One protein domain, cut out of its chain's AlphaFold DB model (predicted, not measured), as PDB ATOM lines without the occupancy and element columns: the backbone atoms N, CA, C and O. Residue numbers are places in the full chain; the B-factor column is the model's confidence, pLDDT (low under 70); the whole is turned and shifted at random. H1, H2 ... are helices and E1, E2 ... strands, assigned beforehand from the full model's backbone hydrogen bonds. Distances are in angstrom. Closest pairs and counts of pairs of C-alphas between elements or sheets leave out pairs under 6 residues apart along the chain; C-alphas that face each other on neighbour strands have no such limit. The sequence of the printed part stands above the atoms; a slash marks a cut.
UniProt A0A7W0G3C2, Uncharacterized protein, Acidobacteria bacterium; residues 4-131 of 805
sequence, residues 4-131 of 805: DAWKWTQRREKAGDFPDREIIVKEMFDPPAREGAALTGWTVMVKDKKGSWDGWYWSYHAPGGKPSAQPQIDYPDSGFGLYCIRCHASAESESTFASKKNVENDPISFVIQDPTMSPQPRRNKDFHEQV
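AT A GLANCE: This is residues 4 to 131 of the 805 residues of an uncharacterized protein of Acidobacteria bacterium (UniProt A0A7W0G3C2). Little of the domain is regular: a small three-stranded sheet sits among long loops, of which residues 69 to 74 and 110 to 122 stick out, and short helices H1 and H3 graze the sheet. The 128 printed residues run H1, E1, E2, E3, H2, H3, a mixed class with 37 in named elements. The sheet, E1-E2-E3, is an antiparallel meander, each strand beside the one before. The whole is only just compact, close to loose, radius of gyration of the C-alphas 16.7 A, spanning 48 by 42 by 28 A.

IN THESE COORDINATES: H1, residues 4 to 9, begins at C-alpha 4 (174.505, 171.528, 204.081). E1 is residues 23 to 29, 19.5 A; E2 39 to 47, 23.8 A; E3 56 to 61, 16.5 A. H2 is residues 85 to 88; H3, 127 to 131, ends at C-alpha 131 (188.461, 144.474, 201.357).

HOW THE PARTS SIT: H1 only grazes the sheet; its closest C-alphas with E1, Ala 5 and Ile 23, are 6.8 A apart. E1 and E2 form a hairpin, N 26 and O 43 within hydrogen-bond range at 2.9 A; E2 and E3 another, N 44 and O 59 at 2.9 A. H2 is not on the sheet. H3 only grazes it; the closest C-alphas of E3 and H3, Tyr 60 and His 128, are 7.3 A apart. Every O i to N i+4 pair is within range in H1 and H3; H2 is too short for one.

THE WHOLE: The printed part has no cut. Links H1 to E1, E3 to H2 and H2 to H3 are long. pLDDT is under 70 at residues 33, 63 to 69 and 112 to 131.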
ATOM      1  N   ASP A   4     173.459 170.510 204.224       94.88
ATOM      2  CA  ASP A   4     174.505 171.528 204.081       94.88
ATOM      3  C   ASP A   4     175.689 171.015 203.250       94.88
ATOM      4  O   ASP A   4     176.267 171.794 202.485       94.88
ATOM      5  N   ALA A   5     175.972 169.705 203.270       94.06
ATOM      6  CA  ALA A   5     176.860 169.077 202.285       94.06
ATOM      7  C   ALA A   5     176.375 169.321 200.846       94.06
ATOM      8  O   ALA A   5     177.158 169.703 199.976       94.06
ATOM      9  N   TRP A   6     175.072 169.163 200.590       94.19
ATOM     10  CA  TRP A   6     174.479 169.435 199.280       94.19
ATOM     11  C   TRP A   6     174.656 170.900 198.872       94.19
ATOM     12  O   TRP A   6     175.169 171.174 197.786       94.19
ATOM     13  N   LYS A   7     174.340 171.853 199.759       93.38
ATOM     14  CA  LYS A   7     174.586 173.285 199.497       93.38
ATOM     15  C   LYS A   7     176.057 173.575 199.200       93.38
ATOM     16  O   LYS A   7     176.347 174.417 198.352       93.38
ATOM     17  N   TRP A   8     176.991 172.899 199.873       93.75
ATOM     18  CA  TRP A   8     178.421 173.042 199.596       93.75
ATOM     19  C   TRP A   8     178.784 172.561 198.184       93.75
ATOM     20  O   TRP A   8     179.466 173.287 197.464       93.75
ATOM     21  N   THR A   9     178.244 171.422 197.728       90.62
ATOM     22  CA  THR A   9     178.486 170.926 196.353       90.62
ATOM     23  C   THR A   9     177.962 171.857 195.251       90.62
ATOM     24  O   THR A   9     178.401 171.763 194.107       90.62
ATOM     25  N   GLN A  10     177.048 172.775 195.580       89.94
ATOM     26  CA  GLN A  10     176.513 173.776 194.651       89.94
ATOM     27  C   GLN A  10     177.376 175.043 194.551       89.94
ATOM     28  O   GLN A  10     177.130 175.887 193.686       89.94
ATOM     29  N   ARG A  11     178.378 175.215 195.425       88.62
ATOM     30  CA  ARG A  11     179.257 176.390 195.401       88.62
ATOM     31  C   ARG A  11     180.181 176.334 194.189       88.62
ATOM     32  O   ARG A  11     180.719 175.283 193.843       88.62
ATOM     33  N   ARG A  12     180.422 177.495 193.573       80.88
ATOM     34  CA  ARG A  12     181.419 177.627 192.505       80.88
ATOM     35  C   ARG A  12     182.783 177.188 193.035       80.88
ATOM     36  O   ARG A  12     183.198 177.674 194.085       80.88
ATOM     37  N   GLU A  13     183.437 176.278 192.314       75.75
ATOM     38  CA  GLU A  13     184.769 175.748 192.659       75.75
ATOM     39  C   GLU A  13     184.847 175.219 194.104       75.75
ATOM     40  O   GLU A  13     185.912 175.219 194.704       75.75
ATOM     41  N   LYS A  14     183.704 174.808 194.686       80.94
ATOM     42  CA  LYS A  14     183.606 174.343 196.079       80.94
ATOM     43  C   LYS A  14     184.247 175.299 197.097       80.94
ATOM     44  O   LYS A  14     184.853 174.869 198.071       80.94
ATOM     45  N   ALA A  15     184.100 176.608 196.884       76.81
ATOM     46  CA  ALA A  15     184.752 177.608 197.721       76.81
ATOM     47  C   ALA A  15     184.416 177.469 199.226       76.81
ATOM     48  O   ALA A  15     183.244 177.396 199.634       76.81
ATOM     49  N   GLY A  16     185.474 177.525 200.041       84.50
ATOM     50  CA  GLY A  16     185.442 177.374 201.496       84.50
ATOM     51  C   GLY A  16     185.317 175.920 201.955       84.50
ATOM     52  O   GLY A  16     184.929 175.040 201.192       84.50
ATOM     53  N   ASP A  17     185.610 175.683 203.228       90.88
ATOM     54  CA  ASP A  17     185.661 174.332 203.778       90.88
ATOM     55  C   ASP A  17     184.335 173.572 203.660       90.88
ATOM     56  O   ASP A  17     183.239 174.155 203.724       90.88
ATOM     57  N   PHE A  18     184.447 172.243 203.621       94.19
ATOM     58  CA  PHE A  18     183.297 171.371 203.805       94.19
ATOM     59  C   PHE A  18     182.680 171.609 205.203       94.19
ATOM     60  O   PHE A  18     183.416 171.748 206.192       94.19
ATOM     61  N   PRO A  19     181.343 171.712 205.311       94.62
ATOM     62  CA  PRO A  19     180.672 171.960 206.585       94.62
ATOM     63  C   PRO A  19     180.923 170.837 207.603       94.62
ATOM     64  O   PRO A  19     180.860 169.654 207.281       94.62
ATOM     65  N   ASP A  20     181.226 171.218 208.844       96.19
ATOM     66  CA  ASP A  20     181.494 170.279 209.939       96.19
ATOM     67  C   ASP A  20     180.217 169.523 210.342       96.19
ATOM     68  O   ASP A  20     179.126 170.093 210.286       96.19
ATOM     69  N   ARG A  21     180.352 168.262 210.774       95.00
ATOM     70  CA  ARG A  21     179.267 167.321 211.139       95.00
ATOM     71  C   ARG A  21     178.338 166.891 210.005       95.00
ATOM     72  O   ARG A  21     177.382 166.155 210.244       95.00
ATOM     73  N   GLU A  22     178.616 167.317 208.780       96.69
ATOM     74  CA  GLU A  22     177.839 166.921 207.614       96.69
ATOM     75  C   GLU A  22     178.297 165.566 207.059       96.69
ATOM     76  O   GLU A  22     179.436 165.134 207.253       96.69
ATOM     77  N   ILE A  23     177.378 164.882 206.372       95.81
ATOM     78  CA  ILE A  23     177.499 163.467 206.019       95.81
ATOM     79  C   ILE A  23     177.394 163.282 204.506       95.81
ATOM     80  O   ILE A  23     176.502 163.816 203.829       95.81
ATOM     81  N   ILE A  24     178.274 162.439 203.979       94.31
ATOM     82  CA  ILE A  24     178.163 161.889 202.633       94.31
ATOM     83  C   ILE A  24     177.925 160.387 202.766       94.31
ATOM     84  O   ILE A  24     178.701 159.683 203.405       94.31
ATOM     85  N   VAL A  25     176.846 159.910 202.148       91.88
ATOM     86  CA  VAL A  25     176.557 158.484 201.986       91.88
ATOM     87  C   VAL A  25     176.723 158.159 200.511       91.88
ATOM     88  O   VAL A  25     176.112 158.824 199.668       91.88
ATOM     89  N   LYS A  26     177.571 157.177 200.208       89.50
ATOM     90  CA  LYS A  26     177.735 156.612 198.870       89.50
ATOM     91  C   LYS A  26     177.021 155.270 198.841       89.50
ATOM     92  O   LYS A  26     177.481 154.315 199.457       89.50
ATOM     93  N   GLU A  27     175.915 155.217 198.118       86.50
ATOM     94  CA  GLU A  27     175.177 153.986 197.845       86.50
ATOM     95  C   GLU A  27     175.807 153.262 196.651       86.50
ATOM     96  O   GLU A  27     176.194 153.893 195.663       86.50
ATOM     97  N   MET A  28     175.950 151.943 196.755       83.69
ATOM     98  CA  MET A  28     176.570 151.102 195.733       83.69
ATOM     99  C   MET A  28     175.562 150.088 195.200       83.69
ATOM    100  O   MET A  28     174.791 149.500 195.955       83.69
ATOM    101  N   PHE A  29     175.575 149.915 193.881       81.25
ATOM    102  CA  PHE A  29     174.653 149.067 193.133       81.25
ATOM    103  C   PHE A  29     175.445 148.219 192.140       81.25
ATOM    104  O   PHE A  29     176.503 148.647 191.668       81.25
ATOM    105  N   ASP A  30     174.913 147.052 191.777       75.50
ATOM    106  CA  ASP A  30     175.514 146.221 190.733       75.50
ATOM    107  C   ASP A  30     175.572 146.954 189.382       75.50
ATOM    108  O   ASP A  30     174.607 147.624 188.994       75.50
ATOM    109  N   PRO A  31     176.672 146.813 188.619       70.50
ATOM    110  CA  PRO A  31     176.753 147.355 187.275       70.50
ATOM    111  C   PRO A  31     175.878 146.543 186.291       70.50
ATOM    112  O   PRO A  31     175.914 145.312 186.304       70.50
ATOM    113  N   PRO A  32     175.149 147.197 185.367       70.81
ATOM    114  CA  PRO A  32     174.974 148.642 185.270       70.81
ATOM    115  C   PRO A  32     174.019 149.163 186.354       70.81
ATOM    116  O   PRO A  32     172.910 148.647 186.515       70.81
ATOM    117  N   ALA A  33     174.424 150.237 187.039       69.94
ATOM    118  CA  ALA A  33     173.568 150.915 188.003       69.94
ATOM    119  C   ALA A  33     172.332 151.477 187.283       69.94
ATOM    120  O   ALA A  33     172.445 152.172 186.269       69.94
ATOM    121  N   ARG A  34     171.144 151.145 187.787       75.56
ATOM    122  CA  ARG A  34     169.855 151.529 187.199       75.56
ATOM    123  C   ARG A  34     168.796 151.675 188.278       75.56
ATOM    124  O   ARG A  34     168.922 151.103 189.358       75.56
ATOM    125  N   GLU A  35     167.730 152.399 187.962       75.69
ATOM    126  CA  GLU A  35     166.570 152.512 188.846       75.69
ATOM    127  C   GLU A  35     166.023 151.115 189.199       75.69
ATOM    128  O   GLU A  35     165.845 150.259 188.327       75.69
ATOM    129  N   GLY A  36     165.817 150.865 190.495       78.50
ATOM    130  CA  GLY A  36     165.387 149.567 191.024       78.50
ATOM    131  C   GLY A  36     166.492 148.512 191.189       78.50
ATOM    132  O   GLY A  36     166.175 147.381 191.557       78.50
ATOM    133  N   ALA A  37     167.765 148.838 190.928       81.56
ATOM    134  CA  ALA A  37     168.880 147.952 191.266       81.56
ATOM    135  C   ALA A  37     168.949 147.702 192.783       81.56
ATOM    136  O   ALA A  37     168.655 148.588 193.588       81.56
ATOM    137  N   ALA A  38     169.341 146.486 193.172       82.25
ATOM    138  CA  ALA A  38     169.540 146.153 194.574       82.25
ATOM    139  C   ALA A  38     170.760 146.907 195.119       82.25
ATOM    140  O   ALA A  38     171.807 146.956 194.472       82.25
ATOM    141  N   LEU A  39     170.611 147.482 196.311       83.25
ATOM    142  CA  LEU A  39     171.724 148.054 197.057       83.25
ATOM    143  C   LEU A  39     172.663 146.916 197.467       83.25
ATOM    144  O   LEU A  39     172.221 145.972 198.121       83.25
ATOM    145  N   THR A  40     173.937 147.012 197.097       79.69
ATOM    146  CA  THR A  40     174.968 146.010 197.419       79.69
ATOM    147  C   THR A  40     175.889 146.457 198.549       79.69
ATOM    148  O   THR A  40     176.540 145.632 199.176       79.69
ATOM    149  N   GLY A  41     175.892 147.748 198.881       83.62
ATOM    150  CA  GLY A  41     176.690 148.305 199.968       83.62
ATOM    151  C   GLY A  41     176.507 149.804 200.107       83.62
ATOM    152  O   GLY A  41     175.952 150.466 199.226       83.62
ATOM    153  N   TRP A  42     177.001 150.351 201.212       87.38
ATOM    154  CA  TRP A  42     177.136 151.788 201.387       87.38
ATOM    155  C   TRP A  42     178.410 152.134 202.156       87.38
ATOM    156  O   TRP A  42     178.803 151.443 203.095       87.38
ATOM    157  N   THR A  43     179.050 153.237 201.772       89.25
ATOM    158  CA  THR A  43     180.056 153.893 202.616       89.25
ATOM    159  C   THR A  43     179.503 155.188 203.174       89.25
ATOM    160  O   THR A  43     178.699 155.877 202.535       89.25
ATOM    161  N   VAL A  44     179.940 155.522 204.382       91.38
ATOM    162  CA  VAL A  44     179.598 156.769 205.057       91.38
ATOM    163  C   VAL A  44     180.887 157.492 205.399       91.38
ATOM    164  O   VAL A  44     181.823 156.899 205.930       91.38
ATOM    165  N   MET A  45     180.919 158.788 205.115       95.06
ATOM    166  CA  MET A  45     181.933 159.684 205.653       95.06
ATOM    167  C   MET A  45     181.258 160.857 206.357       95.06
ATOM    168  O   MET A  45     180.343 161.484 205.811       95.06
ATOM    169  N   VAL A  46     181.695 161.125 207.585       96.75
ATOM    170  CA  VAL A  46     181.190 162.213 208.433       96.75
ATOM    171  C   VAL A  46     182.317 163.208 208.645       96.75
ATOM    172  O   VAL A  46     183.399 162.821 209.091       96.75
ATOM    173  N   LYS A  47     182.080 164.482 208.322       97.12
ATOM    174  CA  LYS A  47     183.073 165.525 208.577       97.12
ATOM    175  C   LYS A  47     183.152 165.772 210.081       97.12
ATOM    176  O   LYS A  47     182.159 166.156 210.692       97.12
ATOM    177  N   ASP A  48     184.326 165.580 210.660       96.62
ATOM    178  CA  ASP A  48     184.657 166.005 212.017       96.62
ATOM    179  C   ASP A  48     186.036 166.659 211.988       96.62
ATOM    180  O   ASP A  48     187.074 166.002 212.093       96.62
ATOM    181  N   LYS A  49     186.044 167.988 211.861       95.00
ATOM    182  CA  LYS A  49     187.277 168.787 211.775       95.00
ATOM    183  C   LYS A  49     188.146 168.714 213.030       95.00
ATOM    184  O   LYS A  49     189.246 169.258 213.020       95.00
ATOM    185  N   LYS A  50     187.653 168.137 214.130       95.69
ATOM    186  CA  LYS A  50     188.405 167.977 215.382       95.69
ATOM    187  C   LYS A  50     188.844 166.533 215.618       95.69
ATOM    188  O   LYS A  50     189.689 166.323 216.486       95.69
ATOM    189  N   GLY A  51     188.291 165.579 214.871       93.81
ATOM    190  CA  GLY A  51     188.524 164.151 215.054       93.81
ATOM    191  C   GLY A  51     189.900 163.684 214.587       93.81
ATOM    192  O   GLY A  51     190.574 162.967 215.320       93.81
ATOM    193  N   SER A  52     190.342 164.130 213.412       95.38
ATOM    194  CA  SER A  52     191.577 163.690 212.742       95.38
ATOM    195  C   SER A  52     192.137 164.778 211.822       95.38
ATOM    196  O   SER A  52     191.481 165.793 211.582       95.38
ATOM    197  N   TRP A  53     193.347 164.572 211.301       95.56
ATOM    198  CA  TRP A  53     193.981 165.484 210.343       95.56
ATOM    199  C   TRP A  53     193.186 165.669 209.042       95.56
ATOM    200  O   TRP A  53     192.954 166.800 208.622       95.56
ATOM    201  N   ASP A  54     192.722 164.581 208.421       94.38
ATOM    202  CA  ASP A  54     191.863 164.652 207.229       94.38
ATOM    203  C   ASP A  54     190.458 165.215 207.548       94.38
ATOM    204  O   ASP A  54     189.735 165.688 206.664       94.38
ATOM    205  N   GLY A  55     190.090 165.207 208.832       95.69
ATOM    206  CA  GLY A  55     188.824 165.684 209.360       95.69
ATOM    207  C   GLY A  55     187.638 164.794 208.995       95.69
ATOM    208  O   GLY A  55     186.522 165.310 208.906       95.69
ATOM    209  N   TRP A  56     187.859 163.501 208.730       96.31
ATOM    210  CA  TRP A  56     186.816 162.563 208.311       96.31
ATOM    211  C   TRP A  56     186.778 161.307 209.176       96.31
ATOM    212  O   TRP A  56     187.771 160.602 209.339       96.31
ATOM    213  N   TYR A  57     185.584 160.987 209.670       96.12
ATOM    214  CA  TYR A  57     185.258 159.654 210.159       96.12
ATOM    215  C   TYR A  57     184.768 158.808 208.982       96.12
ATOM    216  O   TYR A  57     183.831 159.211 208.285       96.12
ATOM    217  N   TRP A  58     185.379 157.647 208.772       93.81
ATOM    218  CA  TRP A  58     185.131 156.748 207.647       93.81
ATOM    219  C   TRP A  58     184.366 155.508 208.098       93.81
ATOM    220  O   TRP A  58     184.536 155.055 209.227       93.81
ATOM    221  N   SER A  59     183.535 154.947 207.222       90.06
ATOM    222  CA  SER A  59     182.770 153.730 207.495       90.06
ATOM    223  C   SER A  59     182.357 153.017 206.204       90.06
ATOM    224  O   SER A  59     181.977 153.668 205.225       90.06
ATOM    225  N   TYR A  60     182.396 151.684 206.212       84.81
ATOM    226  CA  TYR A  60     181.840 150.820 205.167       84.81
ATOM    227  C   TYR A  60     180.919 149.755 205.770       84.81
ATOM    228  O   TYR A  60     181.279 149.118 206.758       84.81
ATOM    229  N   HIS A  61     179.762 149.520 205.140       78.88
ATOM    230  CA  HIS A  61     178.865 148.420 205.491       78.88
ATOM    231  C   HIS A  61     178.153 147.835 204.257       78.88
ATOM    232  O   HIS A  61     177.677 148.565 203.385       78.88
ATOM    233  N   ALA A  62     178.019 146.508 204.223       71.31
ATOM    234  CA  ALA A  62     177.188 145.780 203.261       71.31
ATOM    235  C   ALA A  62     175.803 145.434 203.859       71.31
ATOM    236  O   ALA A  62     175.683 145.285 205.083       71.31
ATOM    237  N   PRO A  63     174.740 145.252 203.045       66.06
ATOM    238  CA  PRO A  63     173.440 144.795 203.527       66.06
ATOM    239  C   PRO A  63     173.556 143.450 204.259       66.06
ATOM    240  O   PRO A  63     174.007 142.458 203.698       66.06
ATOM    241  N   GLY A  64     173.127 143.404 205.524       65.69
ATOM    242  CA  GLY A  64     173.227 142.198 206.358       65.69
ATOM    243  C   GLY A  64     174.623 141.919 206.934       65.69
ATOM    244  O   GLY A  64     174.791 140.904 207.614       65.69
ATOM    245  N   GLY A  65     175.594 142.814 206.707       64.00
ATOM    246  CA  GLY A  65     176.926 142.747 207.297       64.00
ATOM    247  C   GLY A  65     176.866 142.748 208.825       64.00
ATOM    248  O   GLY A  65     176.104 143.502 209.438       64.00
ATOM    249  N   LYS A  66     177.655 141.873 209.444       63.72
ATOM    250  CA  LYS A  66     177.823 141.814 210.899       63.72
ATOM    251  C   LYS A  66     179.152 142.478 211.262       63.72
ATOM    252  O   LYS A  66     180.084 142.359 210.472       63.72
ATOM    253  N   PRO A  67     179.259 143.123 212.436       67.25
ATOM    254  CA  PRO A  67     180.554 143.533 212.964       67.25
ATOM    255  C   PRO A  67     181.528 142.352 212.983       67.25
ATOM    256  O   PRO A  67     181.091 141.208 213.160       67.25
ATOM    257  N   SER A  68     182.823 142.645 212.841       69.25
ATOM    258  CA  SER A  68     183.892 141.651 212.959       69.25
ATOM    259  C   SER A  68     183.667 140.708 214.153       69.25
ATOM    260  O   SER A  68     183.306 141.126 215.259       69.25
ATOM    261  N   ALA A  69     183.900 139.414 213.918       65.56
ATOM    262  CA  ALA A  69     183.839 138.391 214.957       65.56
ATOM    263  C   ALA A  69     185.023 138.480 215.940       65.56
ATOM    264  O   ALA A  69     184.921 137.970 217.058       65.56
ATOM    265  N   GLN A  70     186.124 139.133 215.546       73.00
ATOM    266  CA  GLN A  70     187.322 139.355 216.356       73.00
ATOM    267  C   GLN A  70     187.776 140.828 216.298       73.00
ATOM    268  O   GLN A  70     188.863 141.125 215.803       73.00
ATOM    269  N   PRO A  71     187.016 141.775 216.879       79.12
ATOM    270  CA  PRO A  71     187.268 143.219 216.744       79.12
ATOM    271  C   PRO A  71     188.568 143.700 217.413       79.12
ATOM    272  O   PRO A  71     188.934 144.864 217.310       79.12
ATOM    273  N   GLN A  72     189.242 142.820 218.154       81.06
ATOM    274  CA  GLN A  72     190.553 143.069 218.750       81.06
ATOM    275  C   GLN A  72     191.690 142.852 217.746       81.06
ATOM    276  O   GLN A  72     192.762 143.424 217.904       81.06
ATOM    277  N   ILE A  73     191.470 142.015 216.731       80.81
ATOM    278  CA  ILE A  73     192.494 141.597 215.775       80.81
ATOM    279  C   ILE A  73     192.132 142.104 214.379       80.81
ATOM    280  O   ILE A  73     192.987 142.682 213.720       80.81
ATOM    281  N   ASP A  74     190.882 141.986 213.939       79.56
ATOM    282  CA  ASP A  74     190.478 142.386 212.589       79.56
ATOM    283  C   ASP A  74     190.586 143.899 212.358       79.56
ATOM    284  O   ASP A  74     190.345 144.708 213.251       79.56
ATOM    285  N   TYR A  75     190.940 144.300 211.132       82.50
ATOM    286  CA  TYR A  75     191.016 145.718 210.779       82.50
ATOM    287  C   TYR A  75     189.640 146.396 210.948       82.50
ATOM    288  O   TYR A  75     188.634 145.823 210.533       82.50
ATOM    289  N   PRO A  76     189.569 147.599 211.548       82.94
ATOM    290  CA  PRO A  76     188.293 148.245 211.844       82.94
ATOM    291  C   PRO A  76     187.535 148.705 210.587       82.94
ATOM    292  O   PRO A  76     188.087 149.379 209.717       82.94
ATOM    293  N   ASP A  77     186.226 148.429 210.552       80.88
ATOM    294  CA  ASP A  77     185.316 148.853 209.473       80.88
ATOM    295  C   ASP A  77     184.963 150.346 209.519       80.88
ATOM    296  O   ASP A  77     184.445 150.908 208.549       80.88
ATOM    297  N   SER A  78     185.118 150.991 210.680       88.06
ATOM    298  CA  SER A  78     184.709 152.382 210.904       88.06
ATOM    299  C   SER A  78     185.588 153.084 211.938       88.06
ATOM    300  O   SER A  78     185.948 152.491 212.952       88.06
ATOM    301  N   GLY A  79     185.944 154.343 211.682       92.25
ATOM    302  CA  GLY A  79     186.949 155.053 212.470       92.25
ATOM    303  C   GLY A  79     187.568 156.255 211.761       92.25
ATOM    304  O   GLY A  79     187.270 156.558 210.605       92.25
ATOM    305  N   PHE A  80     188.460 156.938 212.473       94.12
ATOM    306  CA  PHE A  80     189.377 157.924 211.900       94.12
ATOM    307  C   PHE A  80     190.597 157.215 211.291       94.12
ATOM    308  O   PHE A  80     190.816 156.046 211.570       94.12
ATOM    309  N   GLY A  81     191.374 157.881 210.428       90.69
ATOM    310  CA  GLY A  81     192.651 157.326 209.939       90.69
ATOM    311  C   GLY A  81     192.544 155.960 209.237       90.69
ATOM    312  O   GLY A  81     193.464 155.149 209.320       90.69
ATOM    313  N   LEU A  82     191.406 155.670 208.597       90.38
ATOM    314  CA  LEU A  82     191.146 154.377 207.957       90.38
ATOM    315  C   LEU A  82     191.621 154.317 206.505       90.38
ATOM    316  O   LEU A  82     191.844 155.329 205.839       90.38
ATOM    317  N   TYR A  83     191.669 153.095 205.972       87.81
ATOM    318  CA  TYR A  83     192.136 152.776 204.621       87.81
ATOM    319  C   TYR A  83     191.491 153.570 203.471       87.81
ATOM    320  O   TYR A  83     192.094 153.672 202.404       87.81
ATOM    321  N   CYS A  84     190.305 154.159 203.669       89.94
ATOM    322  CA  CYS A  84     189.617 155.001 202.680       89.94
ATOM    323  C   CYS A  84     190.494 156.163 202.187       89.94
ATOM    324  O   CYS A  84     190.410 156.576 201.022       89.94
ATOM    325  N   ILE A  85     191.388 156.648 203.056       90.94
ATOM    326  CA  ILE A  85     192.303 157.742 202.749       90.94
ATOM    327  C   ILE A  85     193.269 157.406 201.603       90.94
ATOM    328  O   ILE A  85     193.729 158.320 200.923       90.94
ATOM    329  N   ARG A  86     193.487 156.113 201.304       89.19
ATOM    330  CA  ARG A  86     194.268 155.624 200.153       89.19
ATOM    331  C   ARG A  86     193.929 156.358 198.855       89.19
ATOM    332  O   ARG A  86     194.821 156.773 198.121       89.19
ATOM    333  N   CYS A  87     192.637 156.493 198.563       90.31
ATOM    334  CA  CYS A  87     192.159 157.185 197.367       90.31
ATOM    335  C   CYS A  87     191.820 158.642 197.678       90.31
ATOM    336  O   CYS A  87     192.200 159.541 196.933       90.31
ATOM    337  N   HIS A  88     191.138 158.892 198.797       94.88
ATOM    338  CA  HIS A  88     190.630 160.222 199.139       94.88
ATOM    339  C   HIS A  88     191.726 161.275 199.354       94.88
ATOM    340  O   HIS A  88     191.479 162.459 199.131       94.88
ATOM    341  N   ALA A  89     192.943 160.862 199.706       95.25
ATOM    342  CA  ALA A  89     194.076 161.769 199.839       95.25
ATOM    343  C   ALA A  89     194.530 162.410 198.517       95.25
ATOM    344  O   ALA A  89     195.184 163.452 198.543       95.25
ATOM    345  N   SER A  90     194.164 161.833 197.369       96.12
ATOM    346  CA  SER A  90     194.451 162.392 196.041       96.12
ATOM    347  C   SER A  90     193.402 163.403 195.559       96.12
ATOM    348  O   SER A  90     193.430 163.804 194.395       96.12
ATOM    349  N   ALA A  91     192.444 163.803 196.400       95.12
ATOM    350  CA  ALA A  91     191.530 164.894 196.074       95.12
ATOM    351  C   ALA A  91     192.266 166.244 196.062       95.12
ATOM    352  O   ALA A  91     193.210 166.457 196.825       95.12
ATOM    353  N   GLU A  92     191.815 167.179 195.222       92.81
ATOM    354  CA  GLU A  92     192.394 168.530 195.163       92.81
ATOM    355  C   GLU A  92     192.203 169.315 196.475       92.81
ATOM    356  O   GLU A  92     192.995 170.199 196.796       92.81
ATOM    357  N   SER A  93     191.143 169.005 197.229       91.12
ATOM    358  CA  SER A  93     190.806 169.636 198.505       91.12
ATOM    359  C   SER A  93     189.856 168.761 199.329       91.12
ATOM    360  O   SER A  93     189.162 167.891 198.795       91.12
ATOM    361  N   GLU A  94     189.823 169.001 200.646       92.19
ATOM    362  CA  GLU A  94     188.856 168.416 201.593       92.19
ATOM    363  C   GLU A  94     188.791 166.877 201.615       92.19
ATOM    364  O   GLU A  94     187.833 166.324 202.150       92.19
ATOM    365  N   SER A  95     189.774 166.172 201.046       93.25
ATOM    366  CA  SER A  95     189.799 164.706 200.928       93.25
ATOM    367  C   SER A  95     188.492 164.118 200.365       93.25
ATOM    368  O   SER A  95     188.002 163.089 200.834       93.25
ATOM    369  N   THR A  96     187.859 164.782 199.385       92.56
ATOM    370  CA  THR A  96     186.592 164.316 198.795       92.56
ATOM    371  C   THR A  96     186.422 164.649 197.312       92.56
ATOM    372  O   THR A  96     186.580 165.787 196.870       92.56
ATOM    373  N   PHE A  97     185.964 163.654 196.553       92.12
ATOM    374  CA  PHE A  97     185.597 163.771 195.137       92.12
ATOM    375  C   PHE A  97     184.120 164.152 194.924       92.12
ATOM    376  O   PHE A  97     183.591 164.029 193.822       92.12
ATOM    377  N   ALA A  98     183.406 164.575 195.978       90.62
ATOM    378  CA  ALA A  98     181.960 164.813 195.926       90.62
ATOM    379  C   ALA A  98     181.555 165.752 194.778       90.62
ATOM    380  O   ALA A  98     182.124 166.826 194.626       90.62
ATOM    381  N   SER A  99     180.545 165.383 193.995       88.12
ATOM    382  CA  SER A  99     180.102 166.140 192.823       88.12
ATOM    383  C   SER A  99     178.583 166.132 192.741       88.12
ATOM    384  O   SER A  99     177.941 165.133 193.057       88.12
ATOM    385  N   LYS A 100     177.986 167.233 192.278       88.25
ATOM    386  CA  LYS A 100     176.530 167.312 192.084       88.25
ATOM    387  C   LYS A 100     176.031 166.460 190.909       88.25
ATOM    388  O   LYS A 100     174.859 166.099 190.882       88.25
ATOM    389  N   LYS A 101     176.926 166.075 189.993       86.12
ATOM    390  CA  LYS A 101     176.632 165.321 188.764       86.12
ATOM    391  C   LYS A 101     175.844 164.029 188.987       86.12
ATOM    392  O   LYS A 101     174.860 163.788 188.297       86.12
ATOM    393  N   ASN A 102     176.213 163.242 190.000       77.31
ATOM    394  CA  ASN A 102     175.526 161.980 190.306       77.31
ATOM    395  C   ASN A 102     174.070 162.188 190.761       77.31
ATOM    396  O   ASN A 102     173.243 161.309 190.560       77.31
ATOM    397  N   VAL A 103     173.754 163.341 191.363       80.06
ATOM    398  CA  VAL A 103     172.391 163.695 191.807       80.06
ATOM    399  C   VAL A 103     171.606 164.387 190.691       80.06
ATOM    400  O   VAL A 103     170.394 164.230 190.594       80.06
ATOM    401  N   GLU A 104     172.290 165.140 189.828       85.81
ATOM    402  CA  GLU A 104     171.700 165.849 188.685       85.81
ATOM    403  C   GLU A 104     171.496 164.944 187.447       85.81
ATOM    404  O   GLU A 104     171.174 165.449 186.375       85.81
ATOM    405  N   ASN A 105     171.635 163.616 187.592       79.31
ATOM    406  CA  ASN A 105     171.544 162.621 186.511       79.31
ATOM    407  C   ASN A 105     172.539 162.848 185.353       79.31
ATOM    408  O   ASN A 105     172.241 162.533 184.202       79.31
ATOM    409  N   ASP A 106     173.739 163.338 185.668       84.12
ATOM    410  CA  ASP A 106     174.874 163.485 184.743       84.12
ATOM    411  C   ASP A 106     176.103 162.675 185.224       84.12
ATOM    412  O   ASP A 106     177.190 163.231 185.398       84.12
ATOM    413  N   PRO A 107     175.961 161.373 185.555       80.19
ATOM    414  CA  PRO A 107     177.049 160.617 186.163       80.19
ATOM    415  C   PRO A 107     178.211 160.416 185.185       80.19
ATOM    416  O   PRO A 107     178.019 160.116 184.002       80.19
ATOM    417  N   ILE A 108     179.439 160.468 185.705       81.44
ATOM    418  CA  ILE A 108     180.608 160.015 184.946       81.44
ATOM    419  C   ILE A 108     180.468 158.507 184.730       81.44
ATOM    420  O   ILE A 108     180.380 157.738 185.686       81.44
ATOM    421  N   SER A 109     180.438 158.089 183.466       78.38
ATOM    422  CA  SER A 109     180.243 156.694 183.075       78.38
ATOM    423  C   SER A 109     181.471 156.167 182.341       78.38
ATOM    424  O   SER A 109     181.987 156.820 181.435       78.38
ATOM    425  N   PHE A 110     181.910 154.960 182.701       74.81
ATOM    426  CA  PHE A 110     183.032 154.274 182.059       74.81
ATOM    427  C   PHE A 110     182.566 152.997 181.375       74.81
ATOM    428  O   PHE A 110     181.738 152.259 181.907       74.81
ATOM    429  N   VAL A 111     183.152 152.704 180.217       72.06
ATOM    430  CA  VAL A 111     183.044 151.384 179.596       72.06
ATOM    431  C   VAL A 111     184.172 150.525 180.148       72.06
ATOM    432  O   VAL A 111     185.341 150.782 179.871       72.06
ATOM    433  N   ILE A 112     183.823 149.502 180.924       65.00
ATOM    434  CA  ILE A 112     184.783 148.490 181.367       65.00
ATOM    435  C   ILE A 112     184.925 147.473 180.231       65.00
ATOM    436  O   ILE A 112     183.965 146.790 179.880       65.00
ATOM    437  N   GLN A 113     186.109 147.408 179.619       60.72
ATOM    438  CA  GLN A 113     186.453 146.367 178.651       60.72
ATOM    439  C   GLN A 113     187.298 145.305 179.349       60.72
ATOM    440  O   GLN A 113     188.487 145.511 179.579       60.72
ATOM    441  N   ASP A 114     186.685 144.167 179.666       53.31
ATOM    442  CA  ASP A 114     187.404 143.035 180.244       53.31
ATOM    443  C   ASP A 114     188.042 142.191 179.122       53.31
ATOM    444  O   ASP A 114     187.326 141.689 178.246       53.31
ATOM    445  N   PRO A 115     189.376 142.009 179.098       52.62
ATOM    446  CA  PRO A 115     190.027 141.191 178.082       52.62
ATOM    447  C   PRO A 115     189.597 139.721 178.202       52.62
ATOM    448  O   PRO A 115     189.688 139.097 179.258       52.62
ATOM    449  N   THR A 116     189.162 139.137 177.084       50.47
ATOM    450  CA  THR A 116     188.527 137.807 176.997       50.47
ATOM    451  C   THR A 116     189.464 136.613 177.232       50.47
ATOM    452  O   THR A 116     188.995 135.477 177.237       50.47
ATOM    453  N   MET A 117     190.769 136.837 177.428       45.75
ATOM    454  CA  MET A 117     191.780 135.773 177.557       45.75
ATOM    455  C   MET A 117     192.301 135.532 178.983       45.75
ATOM    456  O   MET A 117     193.120 134.634 179.171       45.75
ATOM    457  N   SER A 118     191.826 136.270 179.989       43.03
ATOM    458  CA  SER A 118     192.155 135.993 181.395       43.03
ATOM    459  C   SER A 118     191.026 135.193 182.057       43.03
ATOM    460  O   SER A 118     189.857 135.519 181.831       43.03
ATOM    461  N   PRO A 119     191.319 134.159 182.874       43.72
ATOM    462  CA  PRO A 119     190.294 133.498 183.669       43.72
ATOM    463  C   PRO A 119     189.643 134.543 184.578       43.72
ATOM    464  O   PRO A 119     190.274 135.087 185.478       43.72
ATOM    465  N   GLN A 120     188.388 134.858 184.278       45.59
ATOM    466  CA  GLN A 120     187.577 135.820 185.010       45.59
ATOM    467  C   GLN A 120     187.468 135.370 186.477       45.59
ATOM    468  O   GLN A 120     186.876 134.311 186.725       45.59
ATOM    469  N   PRO A 121     187.954 136.130 187.477       43.38
ATOM    470  CA  PRO A 121     187.356 136.010 188.794       43.38
ATOM    471  C   PRO A 121     185.892 136.428 188.631       43.38
ATOM    472  O   PRO A 121     185.597 137.476 188.057       43.38
ATOM    473  N   ARG A 122     184.951 135.595 189.084       44.81
ATOM    474  CA  ARG A 122     183.538 135.992 189.132       44.81
ATOM    475  C   ARG A 122     183.453 137.256 189.992       44.81
ATOM    476  O   ARG A 122     183.599 137.158 191.209       44.81
ATOM    477  N   ARG A 123     183.247 138.432 189.387       51.94
ATOM    478  CA  ARG A 123     182.918 139.667 190.115       51.94
ATOM    479  C   ARG A 123     181.508 139.515 190.681       51.94
ATOM    480  O   ARG A 123     180.544 139.993 190.101       51.94
ATOM    481  N   ASN A 124     181.401 138.794 191.790       51.25
ATOM    482  CA  ASN A 124     180.169 138.701 192.565       51.25
ATOM    483  C   ASN A 124     180.141 139.721 193.719       51.25
ATOM    484  O   ASN A 124     179.150 139.733 194.435       51.25
ATOM    485  N   LYS A 125     181.214 140.511 193.927       55.31
ATOM    486  CA  LYS A 125     181.396 141.410 195.083       55.31
ATOM    487  C   LYS A 125     182.110 142.708 194.707       55.31
ATOM    488  O   LYS A 125     183.054 142.668 193.906       55.31
ATOM    489  N   ASP A 126     181.681 143.834 195.275       59.59
ATOM    490  CA  ASP A 126     182.334 145.146 195.109       59.59
ATOM    491  C   ASP A 126     183.736 145.164 195.765       59.59
ATOM    492  O   ASP A 126     184.067 144.308 196.580       59.59
ATOM    493  N   PHE A 127     184.606 146.107 195.382       61.97
ATOM    494  CA  PHE A 127     185.965 146.195 195.937       61.97
ATOM    495  C   PHE A 127     185.964 146.474 197.447       61.97
ATOM    496  O   PHE A 127     186.791 145.909 198.157       61.97
ATOM    497  N   HIS A 128     185.045 147.307 197.945       66.50
ATOM    498  CA  HIS A 128     184.951 147.580 199.382       66.50
ATOM    499  C   HIS A 128     184.469 146.336 200.134       66.50
ATOM    500  O   HIS A 128     185.008 146.035 201.193       66.50
ATOM    501  N   GLU A 129     183.544 145.570 199.548       64.12
ATOM    502  CA  GLU A 129     183.112 144.267 200.070       64.12
ATOM    503  C   GLU A 129     184.281 143.280 200.141       64.12
ATOM    504  O   GLU A 129     184.508 142.667 201.176       64.12
ATOM    505  N   GLN A 130     185.090 143.177 199.084       64.31
ATOM    506  CA  GLN A 130     186.263 142.294 199.064       64.31
ATOM    507  C   GLN A 130     187.320 142.667 200.113       64.31
ATOM    508  O   GLN A 130     187.952 141.778 200.684       64.31
ATOM    509  N   VAL A 131     187.531 143.968 200.338       63.03
ATOM    510  CA  VAL A 131     188.461 144.474 201.357       63.03
ATOM    511  C   VAL A 131     187.897 144.239 202.764       63.03
ATOM    512  O   VAL A 131     188.624 143.762 203.628       63.03
TER     513      VAL A 131